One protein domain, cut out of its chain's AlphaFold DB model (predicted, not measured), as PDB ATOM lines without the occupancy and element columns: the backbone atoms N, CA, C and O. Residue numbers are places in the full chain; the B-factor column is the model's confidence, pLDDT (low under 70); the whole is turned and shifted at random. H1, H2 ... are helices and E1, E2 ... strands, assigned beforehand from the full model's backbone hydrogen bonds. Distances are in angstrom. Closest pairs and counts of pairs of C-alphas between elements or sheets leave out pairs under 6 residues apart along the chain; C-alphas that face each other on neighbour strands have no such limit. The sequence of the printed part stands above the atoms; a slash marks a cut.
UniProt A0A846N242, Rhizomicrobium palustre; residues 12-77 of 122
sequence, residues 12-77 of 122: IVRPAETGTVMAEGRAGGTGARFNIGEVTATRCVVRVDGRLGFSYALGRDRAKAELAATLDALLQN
ATOM      1  N   ILE A  12     210.422 248.853 184.037       98.12
ATOM      2  CA  ILE A  12     209.628 247.644 184.272       98.12
ATOM      3  C   ILE A  12     210.470 246.633 185.058       98.12
ATOM      4  O   ILE A  12     211.418 246.056 184.532       98.12
ATOM      5  N   VAL A  13     210.085 246.371 186.311       98.56
ATOM      6  CA  VAL A  13     210.718 245.354 187.171       98.56
ATOM      7  C   VAL A  13     210.048 243.995 186.977       98.56
ATOM      8  O   VAL A  13     210.713 242.961 186.947       98.56
ATOM      9  N   ARG A  14     208.716 243.988 186.846       98.31
ATOM     10  CA  ARG A  14     207.918 242.837 186.416       98.31
ATOM     11  C   ARG A  14     206.850 243.318 185.435       98.31
ATOM     12  O   ARG A  14     206.026 244.153 185.826       98.31
ATOM     13  N   PRO A  15     206.840 242.808 184.192       98.19
ATOM     14  CA  PRO A  15     205.870 243.232 183.194       98.19
ATOM     15  C   PRO A  15     204.443 242.895 183.632       98.19
ATOM     16  O   PRO A  15     204.221 242.075 184.525       98.19
ATOM     17  N   ALA A  16     203.471 243.534 182.987       98.50
ATOM     18  CA  ALA A  16     202.065 243.271 183.244       98.50
ATOM     19  C   ALA A  16     201.684 241.828 182.853       98.50
ATOM     20  O   ALA A  16     201.544 241.481 181.675       98.50
ATOM     21  N   GLU A  17     201.476 240.986 183.860       98.56
ATOM     22  CA  GLU A  17     201.170 239.565 183.718       98.56
ATOM     23  C   GLU A  17     199.746 239.277 184.185       98.56
ATOM     24  O   GLU A  17     199.389 239.527 185.336       98.56
ATOM     25  N   THR A  18     198.934 238.726 183.286       98.69
ATOM     26  CA  THR A  18     197.567 238.293 183.580       98.69
ATOM     27  C   THR A  18     197.570 236.827 183.988       98.69
ATOM     28  O   THR A  18     198.034 235.977 183.232       98.69
ATOM     29  N   GLY A  19     196.999 236.538 185.150       98.06
ATOM     30  CA  GLY A  19     196.726 235.194 185.639       98.06
ATOM     31  C   GLY A  19     195.340 235.125 186.268       98.06
ATOM     32  O   GLY A  19     194.454 235.921 185.937       98.06
ATOM     33  N   THR A  20     195.159 234.189 187.192       98.06
ATOM     34  CA  THR A  20     193.929 234.040 187.968       98.06
ATOM     35  C   THR A  20     194.199 234.137 189.466       98.06
ATOM     36  O   THR A  20     195.309 233.895 189.939       98.06
ATOM     37  N   VAL A  21     193.173 234.536 190.214       97.19
ATOM     38  CA  VAL A  21     193.134 234.489 191.678       97.19
ATOM     39  C   VAL A  21     191.851 233.788 192.119       97.19
ATOM     40  O   VAL A  21     190.811 233.926 191.472       97.19
ATOM     41  N   MET A  22     191.921 233.030 193.212       97.69
ATOM     42  CA  MET A  22     190.760 232.353 193.788       97.69
ATOM     43  C   MET A  22     189.850 233.375 194.479       97.69
ATOM     44  O   MET A  22     190.277 234.062 195.406       97.69
ATOM     45  N   ALA A  23     188.603 233.486 194.032       96.81
ATOM     46  CA  ALA A  23     187.579 234.290 194.679       96.81
ATOM     47  C   ALA A  23     186.894 233.474 195.782       96.81
ATOM     48  O   ALA A  23     186.388 232.377 195.539       96.81
ATOM     49  N   GLU A  24     186.843 234.032 196.992       96.75
ATOM     50  CA  GLU A  24     186.177 233.416 198.140       96.75
ATOM     51  C   GLU A  24     184.821 234.077 198.417       96.75
ATOM     52  O   GLU A  24     184.682 235.301 198.416       96.75
ATOM     53  N   GLY A  25     183.819 233.248 198.696       96.50
ATOM     54  CA  GLY A  25     182.499 233.633 199.178       96.50
ATOM     55  C   GLY A  25     182.298 233.297 200.643       96.50
ATOM     56  O   GLY A  25     183.119 232.618 201.256       96.50
ATOM     57  N   ARG A  26     181.162 233.727 201.203       97.62
ATOM     58  CA  ARG A  26     180.699 233.324 202.538       97.62
ATOM     59  C   ARG A  26     179.293 232.750 202.473       97.62
ATOM     60  O   ARG A  26     178.400 233.378 201.905       97.62
ATOM     61  N   ALA A  27     179.091 231.566 203.053       96.06
ATOM     62  CA  ALA A  27     177.780 230.916 203.089       96.06
ATOM     63  C   ALA A  27     176.749 231.825 203.781       96.06
ATOM     64  O   ALA A  27     177.001 232.316 204.880       96.06
ATOM     65  N   GLY A  28     175.614 232.104 203.129       93.94
ATOM     66  CA  GLY A  28     174.598 233.029 203.657       93.94
ATOM     67  C   GLY A  28     175.082 234.477 203.858       93.94
ATOM     68  O   GLY A  28     174.482 235.216 204.628       93.94
ATOM     69  N   GLY A  29     176.188 234.884 203.224       93.00
ATOM     70  CA  GLY A  29     176.762 236.234 203.308       93.00
ATOM     71  C   GLY A  29     177.709 236.467 204.491       93.00
ATOM     72  O   GLY A  29     178.664 237.229 204.362       93.00
ATOM     73  N   THR A  30     177.517 235.777 205.618       94.81
ATOM     74  CA  THR A  30     178.320 235.981 206.845       94.81
ATOM     75  C   THR A  30     178.960 234.708 207.401       94.81
ATOM     76  O   THR A  30     179.794 234.791 208.301       94.81
ATOM     77  N   GLY A  31     178.621 233.537 206.862       95.44
ATOM     78  CA  GLY A  31     179.096 232.243 207.342       95.44
ATOM     79  C   GLY A  31     180.528 231.886 206.930       95.44
ATOM     80  O   GLY A  31     181.384 232.741 206.658       95.44
ATOM     81  N   ALA A  32     180.789 230.577 206.899       97.31
ATOM     82  CA  ALA A  32     182.089 230.015 206.548       97.31
ATOM     83  C   ALA A  32     182.523 230.410 205.129       97.31
ATOM     84  O   ALA A  32     181.690 230.569 204.230       97.31
ATOM     85  N   ARG A  33     183.840 230.568 204.950       97.38
ATOM     86  CA  ARG A  33     184.437 230.864 203.645       97.38
ATOM     87  C   ARG A  33     184.445 229.626 202.757       97.38
ATOM     88  O   ARG A  33     184.660 228.523 203.252       97.38
ATOM     89  N   PHE A  34     184.251 229.826 201.461       97.25
ATOM     90  CA  PHE A  34     184.386 228.784 200.447       97.25
ATOM     91  C   PHE A  34     184.842 229.391 199.116       97.25
ATOM     92  O   PHE A  34     184.626 230.576 198.871       97.25
ATOM     93  N   ASN A  35     185.449 228.589 198.247       97.06
ATOM     94  CA  ASN A  35     185.884 229.037 196.923       97.06
ATOM     95  C   ASN A  35     184.676 229.158 195.981       97.06
ATOM     96  O   ASN A  35     183.976 228.174 195.754       97.06
ATOM     97  N   ILE A  36     184.440 230.351 195.425       95.88
ATOM     98  CA  ILE A  36     183.414 230.594 194.394       95.88
ATOM     99  C   ILE A  36     183.956 230.245 192.999       95.88
ATOM    100  O   ILE A  36     183.190 229.878 192.111       95.88
ATOM    101  N   GLY A  37     185.271 230.341 192.804       97.25
ATOM    102  CA  GLY A  37     185.936 230.052 191.538       97.25
ATOM    103  C   GLY A  37     187.107 230.991 191.289       97.25
ATOM    104  O   GLY A  37     187.524 231.729 192.177       97.25
ATOM    105  N   GLU A  38     187.634 230.980 190.072       98.19
ATOM    106  CA  GLU A  38     188.756 231.830 189.679       98.19
ATOM    107  C   GLU A  38     188.293 233.097 188.960       98.19
ATOM    108  O   GLU A  38     187.382 233.071 188.132       98.19
ATOM    109  N   VAL A  39     188.969 234.212 189.237       97.94
ATOM    110  CA  VAL A  39     188.806 235.471 188.501       97.94
ATOM    111  C   VAL A  39     190.140 235.910 187.922       97.94
ATOM    112  O   VAL A  39     191.191 235.716 188.529       97.94
ATOM    113  N   THR A  40     190.118 236.518 186.737       98.44
ATOM    114  CA  THR A  40     191.345 237.035 186.123       98.44
ATOM    115  C   THR A  40     191.861 238.246 186.887       98.44
ATOM    116  O   THR A  40     191.081 239.153 187.190       98.44
ATOM    117  N   ALA A  41     193.167 238.299 187.113       98.38
ATOM    118  CA  ALA A  41     193.854 239.459 187.660       98.38
ATOM    119  C   ALA A  41     195.156 239.706 186.897       98.38
ATOM    120  O   ALA A  41     195.817 238.767 186.454       98.38
ATOM    121  N   THR A  42     195.529 240.970 186.752       98.75
ATOM    122  CA  THR A  42     196.778 241.393 186.126       98.75
ATOM    123  C   THR A  42     197.649 242.085 187.157       98.75
ATOM    124  O   THR A  42     197.204 243.030 187.811       98.75
ATOM    125  N   ARG A  43     198.883 241.600 187.310       98.56
ATOM    126  CA  ARG A  43     199.887 242.178 188.206       98.56
ATOM    127  C   ARG A  43     200.961 242.913 187.419       98.56
ATOM    128  O   ARG A  43     201.332 242.448 186.346       98.56
ATOM    129  N   CYS A  44     201.499 243.997 187.961       98.81
ATOM    130  CA  CYS A  44     202.666 244.685 187.410       98.81
ATOM    131  C   CYS A  44     203.522 245.260 188.545       98.81
ATOM    132  O   CYS A  44     202.995 245.631 189.597       98.81
ATOM    133  N   VAL A  45     204.842 245.304 188.344       98.81
ATOM    134  CA  VAL A  45     205.775 245.973 189.258       98.81
ATOM    135  C   VAL A  45     206.704 246.854 188.444       98.81
ATOM    136  O   VAL A  45     207.354 246.387 187.508       98.81
ATOM    137  N   VAL A  46     206.809 248.115 188.835       98.56
ATOM    138  CA  VAL A  46     207.681 249.094 188.182       98.56
ATOM    139  C   VAL A  46     208.595 249.752 189.202       98.56
ATOM    140  O   VAL A  46     208.377 249.649 190.411       98.56
ATOM    141  N   ARG A  47     209.618 250.445 188.714       98.31
ATOM    142  CA  ARG A  47     210.457 251.335 189.503       98.31
ATOM    143  C   ARG A  47     210.471 252.724 188.878       98.31
ATOM    144  O   ARG A  47     210.680 252.855 187.678       98.31
ATOM    145  N   VAL A  48     210.280 253.754 189.696       96.44
ATOM    146  CA  VAL A  48     210.356 255.166 189.293       96.44
ATOM    147  C   VAL A  48     211.158 255.919 190.347       96.44
ATOM    148  O   VAL A  48     210.853 255.808 191.532       96.44
ATOM    149  N   ASP A  49     212.209 256.643 189.952       93.31
ATOM    150  CA  ASP A  49     213.089 257.390 190.873       93.31
ATOM    151  C   ASP A  49     213.539 256.560 192.099       93.31
ATOM    152  O   ASP A  49     213.489 257.012 193.247       93.31
ATOM    153  N   GLY A  50     213.908 255.296 191.865       95.25
ATOM    154  CA  GLY A  50     214.345 254.359 192.907       95.25
ATOM    155  C   GLY A  50     213.232 253.752 193.776       95.25
ATOM    156  O   GLY A  50     213.522 252.875 194.588       95.25
ATOM    157  N   ARG A  51     211.966 254.152 193.603       97.38
ATOM    158  CA  ARG A  51     210.810 253.637 194.358       97.38
ATOM    159  C   ARG A  51     210.096 252.546 193.580       97.38
ATOM    160  O   ARG A  51     209.909 252.680 192.374       97.38
ATOM    161  N   LEU A  52     209.700 251.473 194.262       98.50
ATOM    162  CA  LEU A  52     208.911 250.399 193.660       98.50
ATOM    163  C   LEU A  52     207.425 250.728 193.737       98.50
ATOM    164  O   LEU A  52     206.938 251.112 194.797       98.50
ATOM    165  N   GLY A  53     206.719 250.515 192.634       98.44
ATOM    166  CA  GLY A  53     205.270 250.611 192.566       98.44
ATOM    167  C   GLY A  53     204.651 249.292 192.136       98.44
ATOM    168  O   GLY A  53     205.234 248.552 191.335       98.44
ATOM    169  N   PHE A  54     203.480 248.988 192.679       98.75
ATOM    170  CA  PHE A  54     202.830 247.694 192.543       98.75
ATOM    171  C   PHE A  54     201.392 247.850 192.072       98.75
ATOM    172  O   PHE A  54     200.668 248.754 192.483       98.75
ATOM    173  N   SER A  55     200.934 246.904 191.260       98.56
ATOM    174  CA  SER A  55     199.515 246.768 190.959       98.56
ATOM    175  C   SER A  55     199.078 245.311 190.923       98.56
ATOM    176  O   SER A  55     199.807 244.427 190.472       98.56
ATOM    177  N   TYR A  56     197.852 245.091 191.398       98.12
ATOM    178  CA  TYR A  56     197.079 243.863 191.251       98.12
ATOM    179  C   TYR A  56     195.650 244.275 190.908       98.12
ATOM    180  O   TYR A  56     194.862 244.626 191.783       98.12
ATOM    181  N   ALA A  57     195.332 244.306 189.619       97.38
ATOM    182  CA  ALA A  57     194.040 244.765 189.127       97.38
ATOM    183  C   ALA A  57     193.202 243.584 188.634       97.38
ATOM    184  O   ALA A  57     193.697 242.740 187.889       97.38
ATOM    185  N   LEU A  58     191.919 243.542 188.998       97.88
ATOM    186  CA  LEU A  58     190.984 242.596 188.386       97.88
ATOM    187  C   LEU A  58     190.884 242.840 186.876       97.88
ATOM    188  O   LEU A  58     190.887 243.979 186.403       97.88
ATOM    189  N   GLY A  59     190.758 241.747 186.131       97.69
ATOM    190  CA  GLY A  59     190.693 241.747 184.678       97.69
ATOM    191  C   GLY A  59     192.048 241.522 184.008       97.69
ATOM    192  O   GLY A  59     192.992 240.978 184.585       97.69
ATOM    193  N   ARG A  60     192.107 241.905 182.731       98.44
ATOM    194  CA  ARG A  60     193.201 241.579 181.798       98.44
ATOM    195  C   ARG A  60     193.852 242.818 181.175       98.44
ATOM    196  O   ARG A  60     194.594 242.706 180.204       98.44
ATOM    197  N   ASP A  61     193.517 243.999 181.689       98.31
ATOM    198  CA  ASP A  61     194.015 245.269 181.173       98.31
ATOM    199  C   ASP A  61     195.440 245.521 181.678       98.31
ATOM    200  O   ASP A  61     195.667 245.958 182.809       98.31
ATOM    201  N   ARG A  62     196.405 245.197 180.817       98.06
ATOM    202  CA  ARG A  62     197.834 245.351 181.094       98.06
ATOM    203  C   ARG A  62     198.265 246.809 181.168       98.06
ATOM    204  O   ARG A  62     199.049 247.145 182.048       98.06
ATOM    205  N   ALA A  63     197.724 247.660 180.299       96.44
ATOM    206  CA  ALA A  63     198.058 249.079 180.283       96.44
ATOM    207  C   ALA A  63     197.590 249.750 181.579       96.44
ATOM    208  O   ALA A  63     198.353 250.469 182.220       96.44
ATOM    209  N   LYS A  64     196.371 249.436 182.036       96.19
ATOM    210  CA  LYS A  64     195.871 249.897 183.336       96.19
ATOM    211  C   LYS A  64     196.731 249.398 184.495       96.19
ATOM    212  O   LYS A  64     196.994 250.164 185.418       96.19
ATOM    213  N   ALA A  65     197.138 248.128 184.481       98.19
ATOM    214  CA  ALA A  65     197.978 247.574 185.540       98.19
ATOM    215  C   ALA A  65     199.340 248.283 185.611       98.19
ATOM    216  O   ALA A  65     199.792 248.620 186.703       98.19
ATOM    217  N   GLU A  66     199.968 248.560 184.471       97.25
ATOM    218  CA  GLU A  66     201.223 249.313 184.417       97.25
ATOM    219  C   GLU A  66     201.041 250.753 184.916       97.25
ATOM    220  O   GLU A  66     201.760 251.181 185.815       97.25
ATOM    221  N   LEU A  67     200.018 251.470 184.434       95.88
ATOM    222  CA  LEU A  67     199.703 252.828 184.893       95.88
ATOM    223  C   LEU A  67     199.444 252.890 186.404       95.88
ATOM    224  O   LEU A  67     199.909 253.810 187.071       95.88
ATOM    225  N   ALA A  68     198.723 251.909 186.956       96.94
ATOM    226  CA  ALA A  68     198.455 251.832 188.389       96.94
ATOM    227  C   ALA A  68     199.739 251.609 189.202       96.94
ATOM    228  O   ALA A  68     199.921 252.256 190.230       96.94
ATOM    229  N   ALA A  69     200.642 250.745 188.726       98.25
ATOM    230  CA  ALA A  69     201.932 250.523 189.374       98.25
ATOM    231  C   ALA A  69     202.823 251.776 189.292       98.25
ATOM    232  O   ALA A  69     203.463 252.142 190.273       98.25
ATOM    233  N   THR A  70     202.824 252.486 188.161       96.56
ATOM    234  CA  THR A  70     203.556 253.755 188.007       96.56
ATOM    235  C   THR A  70     203.013 254.835 188.938       96.56
ATOM    236  O   THR A  70     203.794 255.503 189.614       96.56
ATOM    237  N   LEU A  71     201.688 254.984 189.035       96.00
ATOM    238  CA  LEU A  71     201.062 255.907 189.983       96.00
ATOM    239  C   LEU A  71     201.424 255.572 191.433       96.00
ATOM    240  O   LEU A  71     201.746 256.486 192.188       96.00
ATOM    241  N   ASP A  72     201.417 254.292 191.811       97.56
ATOM    242  CA  ASP A  72     201.816 253.848 193.152       97.56
ATOM    243  C   ASP A  72     203.264 254.256 193.484       97.56
ATOM    244  O   ASP A  72     203.515 254.843 194.535       97.56
ATOM    245  N   ALA A  73     204.209 254.049 192.558       97.38
ATOM    246  CA  ALA A  73     205.596 254.497 192.732       97.38
ATOM    247  C   ALA A  73     205.708 256.029 192.848       97.38
ATOM    248  O   ALA A  73     206.445 256.544 193.690       97.38
ATOM    249  N   LEU A  74     204.984 256.769 192.001       95.56
ATOM    250  CA  LEU A  74     205.025 258.232 191.964       95.56
ATOM    251  C   LEU A  74     204.414 258.872 193.221       95.56
ATOM    252  O   LEU A  74     204.951 259.860 193.725       95.56
ATOM    253  N   LEU A  75     203.329 258.301 193.756       95.81
ATOM    254  CA  LEU A  75     202.642 258.782 194.963       95.81
ATOM    255  C   LEU A  75     203.490 258.657 196.236       95.81
ATOM    256  O   LEU A  75     203.217 259.339 197.220       95.81
ATOM    257  N   GLN A  76     204.531 257.826 196.217       96.25
ATOM    258  CA  GLN A  76     205.490 257.685 197.314       96.25
ATOM    259  C   GLN A  76     206.540 258.814 197.358       96.25
ATOM    260  O   GLN A  76     207.388 258.828 198.255       96.25
ATOM    261  N   ASN A  77     206.550 259.740 196.390       94.38
ATOM    262  CA  ASN A  77     207.389 260.937 196.438       94.38
ATOM    263  C   ASN A  77     206.621 262.100 197.107       94.38
ATOM    264  O   ASN A  77     205.694 262.628 196.485       94.38
TER     265      ASN A  77
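AT A GLANCE: This is residues 12 to 77 of the 122 residues of a protein of Rhizomicrobium palustre (UniProt A0A846N242). A long, twisted antiparallel hairpin of E1 and E2 runs the length of the domain, and the shorter strand E3 pairs with the half of E2 toward its end to widen the hairpin there into a three-stranded sheet. One helix, H1, packs slantwise on one face of this wider end, over E2 and E3, and the other face is bare; the opposite end is the two-stranded arm with the link from E1 to E2 at its tip, and this arm makes much of the length. The printed part has 66 residues with three named strands and then one named helix, in the order E1, E2, E3, H1; the sheet runs E1, E2, E3, all antiparallel, and the class is mixed, helices and strands. The whole is loose, with a radius of gyration of the C-alphas of 15.0 A, and the C-alphas span 47 by 22 by 14 A.

HOW THE PARTS SIT: The sheet is a meander, each strand the antiparallel neighbour of the one before: E1, residues 12 to 26, E2, residues 33 to 48, and E3, residues 51 to 58. E2 is the inner strand, and E1 and E3 are edge strands. E1 and E2 form a hairpin, with 160 degrees between their directions; N 19 and O 41 are 2.8 A apart and N 36 and O 23 are 2.8 A apart, within hydrogen-bond range. E2 and E3 form a second hairpin, at 148 degrees, with N 42 and O 57 at 2.8 A and N 51 and O 48 at 2.9 A. E3 faces residues 41 to 48 of E2. E1 bends by 62 degrees at residue 16, and E2 bends by 89 degrees at residue 36. H1, residues 62 to 75, is on the sheet at a height over the sheet of 5.7 A, over E2 and E3. On the local plane its line and that of E3 stand at 40 degrees, slantwise to the strands. Its closest C-alphas to E3 are those of Ala 73 and Gly 53, 3.9 A apart; to E2, those of Glu 66 and Cys 44, 5.7 A; to E1, those of Arg 62 and Ala 16, 5.2 A. In H1 every O i to N i+4 pair is within hydrogen-bond range.

IN THESE COORDINATES: E2, 16 residues and the longest strand by residues, measures 38.3 A from first to last C-alpha, and E1 measures 37.1 A. E3 measures 23.5 A and H1 19.9 A. E1 begins at C-alpha 12, (209.628, 247.644, 184.272). E2 begins at C-alpha 33, (184.437, 230.864, 203.645), and H1 ends at C-alpha 75, (202.642, 258.782, 194.963).

THE WHOLE: The two C-alphas farthest apart, those of Gly 28 and Asp 49, are 47.3 A apart. The printed part has no cut. The links from E2 to E3 and from E3 to H1 are tight, and the link from E1 to E2, 6 residues, is short. The mean pLDDT of the printed part is 97.3, and no printed residue is under 70.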